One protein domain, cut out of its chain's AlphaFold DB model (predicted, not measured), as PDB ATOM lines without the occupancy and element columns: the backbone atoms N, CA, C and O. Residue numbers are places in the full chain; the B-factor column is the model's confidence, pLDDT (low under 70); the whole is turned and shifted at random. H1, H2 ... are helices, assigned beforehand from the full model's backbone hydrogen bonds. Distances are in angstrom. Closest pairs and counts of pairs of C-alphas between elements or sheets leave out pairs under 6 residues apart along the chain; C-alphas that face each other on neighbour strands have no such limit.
ATOM      1  N   LYS A  14      92.897 -47.545  10.678       72.62
ATOM      2  CA  LYS A  14      93.987 -48.419  11.140       72.62
ATOM      3  C   LYS A  14      95.341 -48.009  10.566       72.62
ATOM      4  O   LYS A  14      96.306 -47.835  11.307       72.62
ATOM      5  N   CYS A  15      95.406 -47.791   9.254       76.50
ATOM      6  CA  CYS A  15      96.610 -47.311   8.578       76.50
ATOM      7  C   CYS A  15      96.994 -45.911   9.070       76.50
ATOM      8  O   CYS A  15      98.173 -45.656   9.316       76.50
ATOM      9  N   LYS A  16      96.007 -45.025   9.268       78.88
ATOM     10  CA  LYS A  16      96.218 -43.681   9.816       78.88
ATOM     11  C   LYS A  16      96.775 -43.747  11.244       78.88
ATOM     12  O   LYS A  16      97.779 -43.097  11.527       78.88
ATOM     13  N   TYR A  17      96.187 -44.574  12.110       80.25
ATOM     14  CA  TYR A  17      96.638 -44.799  13.486       80.25
ATOM     15  C   TYR A  17      98.076 -45.335  13.528       80.25
ATOM     16  O   TYR A  17      98.939 -44.731  14.160       80.25
ATOM     17  N   GLN A  18      98.380 -46.408  12.787       78.88
ATOM     18  CA  GLN A  18      99.733 -46.974  12.742       78.88
ATOM     19  C   GLN A  18     100.772 -45.978  12.218       78.88
ATOM     20  O   GLN A  18     101.882 -45.900  12.744       78.88
ATOM     21  N   LYS A  19     100.421 -45.195  11.196       84.94
ATOM     22  CA  LYS A  19     101.303 -44.174  10.626       84.94
ATOM     23  C   LYS A  19     101.579 -43.053  11.622       84.94
ATOM     24  O   LYS A  19     102.738 -42.681  11.788       84.94
ATOM     25  N   LEU A  20     100.547 -42.560  12.307       84.88
ATOM     26  CA  LEU A  20     100.680 -41.558  13.366       84.88
ATOM     27  C   LEU A  20     101.535 -42.085  14.522       84.88
ATOM     28  O   LEU A  20     102.470 -41.401  14.933       84.88
ATOM     29  N   MET A  21     101.306 -43.323  14.965       82.38
ATOM     30  CA  MET A  21     102.135 -43.991  15.971       82.38
ATOM     31  C   MET A  21     103.602 -44.063  15.536       82.38
ATOM     32  O   MET A  21     104.485 -43.602  16.254       82.38
ATOM     33  N   GLN A  22     103.896 -44.563  14.332       85.12
ATOM     34  CA  GLN A  22     105.275 -44.626  13.836       85.12
ATOM     35  C   GLN A  22     105.925 -43.242  13.712       85.12
ATOM     36  O   GLN A  22     107.101 -43.080  14.044       85.12
ATOM     37  N   GLN A  23     105.181 -42.245  13.225       86.69
ATOM     38  CA  GLN A  23     105.682 -40.880  13.075       86.69
ATOM     39  C   GLN A  23     105.990 -40.249  14.422       86.69
ATOM     40  O   GLN A  23     107.071 -39.686  14.598       86.69
ATOM     41  N   GLY A  24     105.073 -40.361  15.376       86.69
ATOM     42  CA  GLY A  24     105.312 -39.847  16.704       86.69
ATOM     43  C   GLY A  24     106.467 -40.596  17.375       86.69
ATOM     44  O   GLY A  24     107.275 -39.943  18.018       86.69
ATOM     45  N   LYS A  25     106.619 -41.920  17.164       84.56
ATOM     46  CA  LYS A  25     107.707 -42.709  17.768       84.56
ATOM     47  C   LYS A  25     109.046 -42.162  17.351       84.56
ATOM     48  O   LYS A  25     109.882 -41.903  18.198       84.56
ATOM     49  N   LYS A  26     109.217 -41.940  16.048       86.56
ATOM     50  CA  LYS A  26     110.440 -41.349  15.509       86.56
ATOM     51  C   LYS A  26     110.713 -39.989  16.137       86.56
ATOM     52  O   LYS A  26     111.831 -39.734  16.544       86.56
ATOM     53  N   ILE A  27     109.694 -39.135  16.234       86.12
ATOM     54  CA  ILE A  27     109.867 -37.787  16.781       86.12
ATOM     55  C   ILE A  27     110.199 -37.834  18.277       86.12
ATOM     56  O   ILE A  27     111.078 -37.101  18.709       86.12
ATOM     57  N   PHE A  28     109.526 -38.689  19.045       84.56
ATOM     58  CA  PHE A  28     109.765 -38.888  20.472       84.56
ATOM     59  C   PHE A  28     111.149 -39.477  20.752       84.56
ATOM     60  O   PHE A  28     111.827 -39.010  21.654       84.56
ATOM     61  N   ASP A  29     111.586 -40.442  19.943       85.62
ATOM     62  CA  ASP A  29     112.916 -41.055  20.023       85.62
ATOM     63  C   ASP A  29     114.026 -40.036  19.716       85.62
ATOM     64  O   ASP A  29     115.044 -39.988  20.395       85.62
ATOM     65  N   PRO A  38     108.200 -31.178  20.608       86.25
ATOM     66  CA  PRO A  38     108.025 -30.526  19.322       86.25
ATOM     67  C   PRO A  38     106.536 -30.459  18.971       86.25
ATOM     68  O   PRO A  38     105.802 -31.432  19.131       86.25
ATOM     69  N   LYS A  39     106.083 -29.322  18.421       86.38
ATOM     70  CA  LYS A  39     104.667 -29.085  18.056       86.38
ATOM     71  C   LYS A  39     104.054 -30.226  17.240       86.38
ATOM     72  O   LYS A  39     102.872 -30.526  17.368       86.38
ATOM     73  N   ARG A  40     104.869 -30.870  16.403       86.19
ATOM     74  CA  ARG A  40     104.464 -32.006  15.573       86.19
ATOM     75  C   ARG A  40     104.116 -33.248  16.399       86.19
ATOM     76  O   ARG A  40     103.175 -33.942  16.042       86.19
ATOM     77  N   LEU A  41     104.833 -33.498  17.493       85.44
ATOM     78  CA  LEU A  41     104.558 -34.594  18.420       85.44
ATOM     79  C   LEU A  41     103.226 -34.374  19.147       85.44
ATOM     80  O   LEU A  41     102.380 -35.260  19.143       85.44
ATOM     81  N   ILE A  42     103.001 -33.154  19.647       85.44
ATOM     82  CA  ILE A  42     101.733 -32.743  20.273       85.44
ATOM     83  C   ILE A  42     100.565 -32.904  19.285       85.44
ATOM     84  O   ILE A  42      99.504 -33.421  19.630       85.44
ATOM     85  N   ALA A  43     100.748 -32.482  18.029       86.75
ATOM     86  CA  ALA A  43      99.722 -32.620  16.997       86.75
ATOM     87  C   ALA A  43      99.379 -34.091  16.702       86.75
ATOM     88  O   ALA A  43      98.203 -34.425  16.561       86.75
ATOM     89  N   ILE A  44     100.388 -34.967  16.643       86.75
ATOM     90  CA  ILE A  44     100.203 -36.411  16.436       86.75
ATOM     91  C   ILE A  44      99.446 -37.034  17.610       86.75
ATOM     92  O   ILE A  44      98.492 -37.773  17.380       86.75
ATOM     93  N   GLN A  45      99.807 -36.688  18.845       83.38
ATOM     94  CA  GLN A  45      99.108 -37.151  20.045       83.38
ATOM     95  C   GLN A  45      97.631 -36.728  20.044       83.38
ATOM     96  O   GLN A  45      96.748 -37.545  20.286       83.38
ATOM     97  N   LYS A  46      97.324 -35.471  19.697       84.94
ATOM     98  CA  LYS A  46      95.930 -35.003  19.579       84.94
ATOM     99  C   LYS A  46      95.142 -35.763  18.514       84.94
ATOM    100  O   LYS A  46      93.968 -36.061  18.725       84.94
ATOM    101  N   GLU A  47      95.756 -36.046  17.367       86.12
ATOM    102  CA  GLU A  47      95.124 -36.830  16.299       86.12
ATOM    103  C   GLU A  47      94.855 -38.274  16.742       86.12
ATOM    104  O   GLU A  47      93.770 -38.791  16.474       86.12
ATOM    105  N   LEU A  48      95.794 -38.909  17.449       83.62
ATOM    106  CA  LEU A  48      95.624 -40.259  17.991       83.62
ATOM    107  C   LEU A  48      94.531 -40.313  19.069       83.62
ATOM    108  O   LEU A  48      93.653 -41.168  18.980       83.62
ATOM    109  N   LEU A  49      94.485 -39.346  19.991       81.12
ATOM    110  CA  LEU A  49      93.410 -39.229  20.987       81.12
ATOM    111  C   LEU A  49      92.033 -39.044  20.338       81.12
ATOM    112  O   LEU A  49      91.050 -39.660  20.759       81.12
ATOM    113  N   LYS A  50      91.941 -38.216  19.290       83.75
ATOM    114  CA  LYS A  50      90.701 -38.056  18.513       83.75
ATOM    115  C   LYS A  50      90.293 -39.358  17.834       83.75
ATOM    116  O   LYS A  50      89.119 -39.709  17.888       83.75
ATOM    117  N   LEU A  51      91.245 -40.071  17.230       79.62
ATOM    118  CA  LEU A  51      91.023 -41.390  16.634       79.62
ATOM    119  C   LEU A  51      90.518 -42.386  17.682       79.62
ATOM    120  O   LEU A  51      89.468 -42.978  17.475       79.62
ATOM    121  N   LYS A  52      91.190 -42.500  18.832       77.44
ATOM    122  CA  LYS A  52      90.796 -43.351  19.966       77.44
ATOM    123  C   LYS A  52      89.375 -43.048  20.439       77.44
ATOM    124  O   LYS A  52      88.577 -43.965  20.621       77.44
ATOM    125  N   LYS A  53      89.025 -41.764  20.573       80.00
ATOM    126  CA  LYS A  53      87.667 -41.343  20.943       80.00
ATOM    127  C   LYS A  53      86.638 -41.709  19.872       80.00
ATOM    128  O   LYS A  53      85.592 -42.236  20.229       80.00
ATOM    129  N   ALA A  54      86.935 -41.471  18.594       78.00
ATOM    130  CA  ALA A  54      86.047 -41.825  17.487       78.00
ATOM    131  C   ALA A  54      85.818 -43.344  17.403       78.00
ATOM    132  O   ALA A  54      84.677 -43.784  17.347       78.00
ATOM    133  N   ILE A  55      86.881 -44.150  17.515       74.69
ATOM    134  CA  ILE A  55      86.809 -45.622  17.529       74.69
ATOM    135  C   ILE A  55      85.917 -46.105  18.677       74.69
ATOM    136  O   ILE A  55      84.998 -46.887  18.448       74.69
ATOM    137  N   LYS A  56      86.139 -45.594  19.898       73.06
ATOM    138  CA  LYS A  56      85.360 -45.976  21.084       73.06
ATOM    139  C   LYS A  56      83.897 -45.536  20.997       73.06
ATOM    140  O   LYS A  56      83.012 -46.240  21.473       73.06
ATOM    141  N   GLN A  57      83.642 -44.357  20.430       75.19
ATOM    142  CA  GLN A  57      82.301 -43.787  20.339       75.19
ATOM    143  C   GLN A  57      81.465 -44.454  19.245       75.19
ATOM    144  O   GLN A  57      80.280 -44.699  19.449       75.19
ATOM    145  N   GLU A  58      82.075 -44.754  18.106       68.94
ATOM    146  CA  GLU A  58      81.366 -45.270  16.938       68.94
ATOM    147  C   GLU A  58      81.483 -46.803  16.794       68.94
ATOM    148  O   GLU A  58      80.866 -47.366  15.895       68.94
ATOM    149  N   LYS A  59      82.246 -47.492  17.668       67.31
ATOM    150  CA  LYS A  59      82.522 -48.948  17.616       67.31
ATOM    151  C   LYS A  59      82.871 -49.425  16.199       67.31
ATOM    152  O   LYS A  59      82.447 -50.494  15.765       67.31
ATOM    153  N   ILE A  60      83.596 -48.583  15.460       60.34
ATOM    154  CA  ILE A  60      83.735 -48.708  14.000       60.34
ATOM    155  C   ILE A  60      84.482 -49.981  13.619       60.34
ATOM    156  O   ILE A  60      84.241 -50.513  12.540       60.34
ATOM    157  N   ASP A  61      85.395 -50.459  14.468       62.53
ATOM    158  CA  ASP A  61      86.303 -51.530  14.083       62.53
ATOM    159  C   ASP A  61      87.001 -52.153  15.311       62.53
ATOM    160  O   ASP A  61      87.726 -51.473  16.042       62.53
ATOM    161  N   ASN A  62      86.773 -53.453  15.541       64.69
ATOM    162  CA  ASN A  62      87.316 -54.218  16.676       64.69
ATOM    163  C   ASN A  62      88.857 -54.262  16.681       64.69
ATOM    164  O   ASN A  62      89.482 -54.305  17.737       64.69
ATOM    165  N   GLU A  63      89.503 -54.241  15.507       60.12
ATOM    166  CA  GLU A  63      90.970 -54.258  15.424       60.12
ATOM    167  C   GLU A  63      91.576 -52.897  15.793       60.12
ATOM    168  O   GLU A  63      92.680 -52.816  16.339       60.12
ATOM    169  N   LEU A  64      90.860 -51.813  15.500       64.50
ATOM    170  CA  LEU A  64      91.203 -50.473  15.968       64.50
ATOM    171  C   LEU A  64      90.892 -50.277  17.444       64.50
ATOM    172  O   LEU A  64      91.614 -49.517  18.079       64.50
ATOM    173  N   GLU A  65      89.872 -50.943  17.986       66.12
ATOM    174  CA  GLU A  65      89.615 -50.972  19.429       66.12
ATOM    175  C   GLU A  65      90.829 -51.558  20.161       66.12
ATOM    176  O   GLU A  65      91.401 -50.885  21.016       66.12
ATOM    177  N   PHE A  66      91.345 -52.700  19.693       64.50
ATOM    178  CA  PHE A  66      92.596 -53.282  20.194       64.50
ATOM    179  C   PHE A  66      93.780 -52.304  20.093       64.50
ATOM    180  O   PHE A  66      94.526 -52.107  21.049       64.50
ATOM    181  N   CYS A  67      93.945 -51.632  18.949       64.44
ATOM    182  CA  CYS A  67      95.004 -50.629  18.785       64.44
ATOM    183  C   CYS A  67      94.815 -49.415  19.712       64.44
ATOM    184  O   CYS A  67      95.796 -48.873  20.207       64.44
ATOM    185  N   ALA A  68      93.576 -48.986  19.956       63.34
ATOM    186  CA  ALA A  68      93.230 -47.876  20.834       63.34
ATOM    187  C   ALA A  68      93.450 -48.205  22.321       63.34
ATOM    188  O   ALA A  68      93.685 -47.291  23.117       63.34
ATOM    189  N   GLU A  69      93.389 -49.479  22.701       64.06
ATOM    190  CA  GLU A  69      93.682 -49.945  24.059       64.06
ATOM    191  C   GLU A  69      95.181 -50.013  24.379       64.06
ATOM    192  O   GLU A  69      95.550 -49.969  25.552       64.06
ATOM    193  N   HIS A  70      96.063 -50.046  23.376       63.66
ATOM    194  CA  HIS A  70      97.498 -49.967  23.634       63.66
ATOM    195  C   HIS A  70      97.904 -48.569  24.129       63.66
ATOM    196  O   HIS A  70      97.464 -47.569  23.549       63.66
ATOM    197  N   PRO A  71      98.772 -48.481  25.160       58.41
ATOM    198  CA  PRO A  71      99.283 -47.204  25.630       58.41
ATOM    199  C   PRO A  71     100.042 -46.538  24.490       58.41
ATOM    200  O   PRO A  71     100.977 -47.103  23.906       58.41
ATOM    201  N   GLU A  72      99.607 -45.333  24.143       63.31
ATOM    202  CA  GLU A  72     100.310 -44.540  23.154       63.31
ATOM    203  C   GLU A  72     101.692 -44.226  23.728       63.31
ATOM    204  O   GLU A  72     101.842 -43.812  24.872       63.31
TER     205      GLU A  72
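What this domain is: This is residues 14 to 29 and 38 to 72 of the 82 residues of an uncharacterized protein of Spiroplasma platyhelix PALS-1 (UniProt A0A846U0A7). One long helix, H2, is covered along one side by two shorter helices that follow one another along its length: H1 beside its first part and the short H3 folding back over its last part, both running against it. The printed part has 51 residues, with three named helices in the order H1, H2, H3 and no named strand; its class is all helix. It is compact, with a radius of gyration of the C-alphas of 10.8 A, and elongated, spanning 31 by 17 by 15 A.

How they stand to each other: H2, residues 39 to 58, touches H1, residues 14 to 29, at a shallow tilt of 30 degrees, opposite ways; their closest C-alphas, of Leu 41 and Gly 24, are 5.6 A apart. With residues 52 to 56 alone, H2 touches H3, residues 62 to 69, at a steep tilt of 47 degrees, opposite ways; the closest C-alphas, of Lys 52 and Ala 68, are 5.2 A apart. H1 and H3 are close but not clearly touching, the closest C-alphas being those of Lys 14 and Leu 64, 5.9 A apart. In H1, H2 and H3 every O i to N i+4 pair is within hydrogen-bond range.

Where its parts are: H2 measures 28.4 A from C-alpha 39 to C-alpha 58, H1 22.2 A and H3 10.6 A. C-alpha 14 is at (93.987, -48.419, 11.140) and C-alpha 69 at (93.682, -49.945, 24.059).

The domain as a whole: The C-alphas farthest apart, of Asp 29 and Glu 58, are 32.0 A apart. Residues 30 to 37 are not printed, and C-alphas 29 and 38 are 11.6 A apart across this cut. The link from H2 to H3 is tight. Residues 58 to 72 have pLDDT under 70.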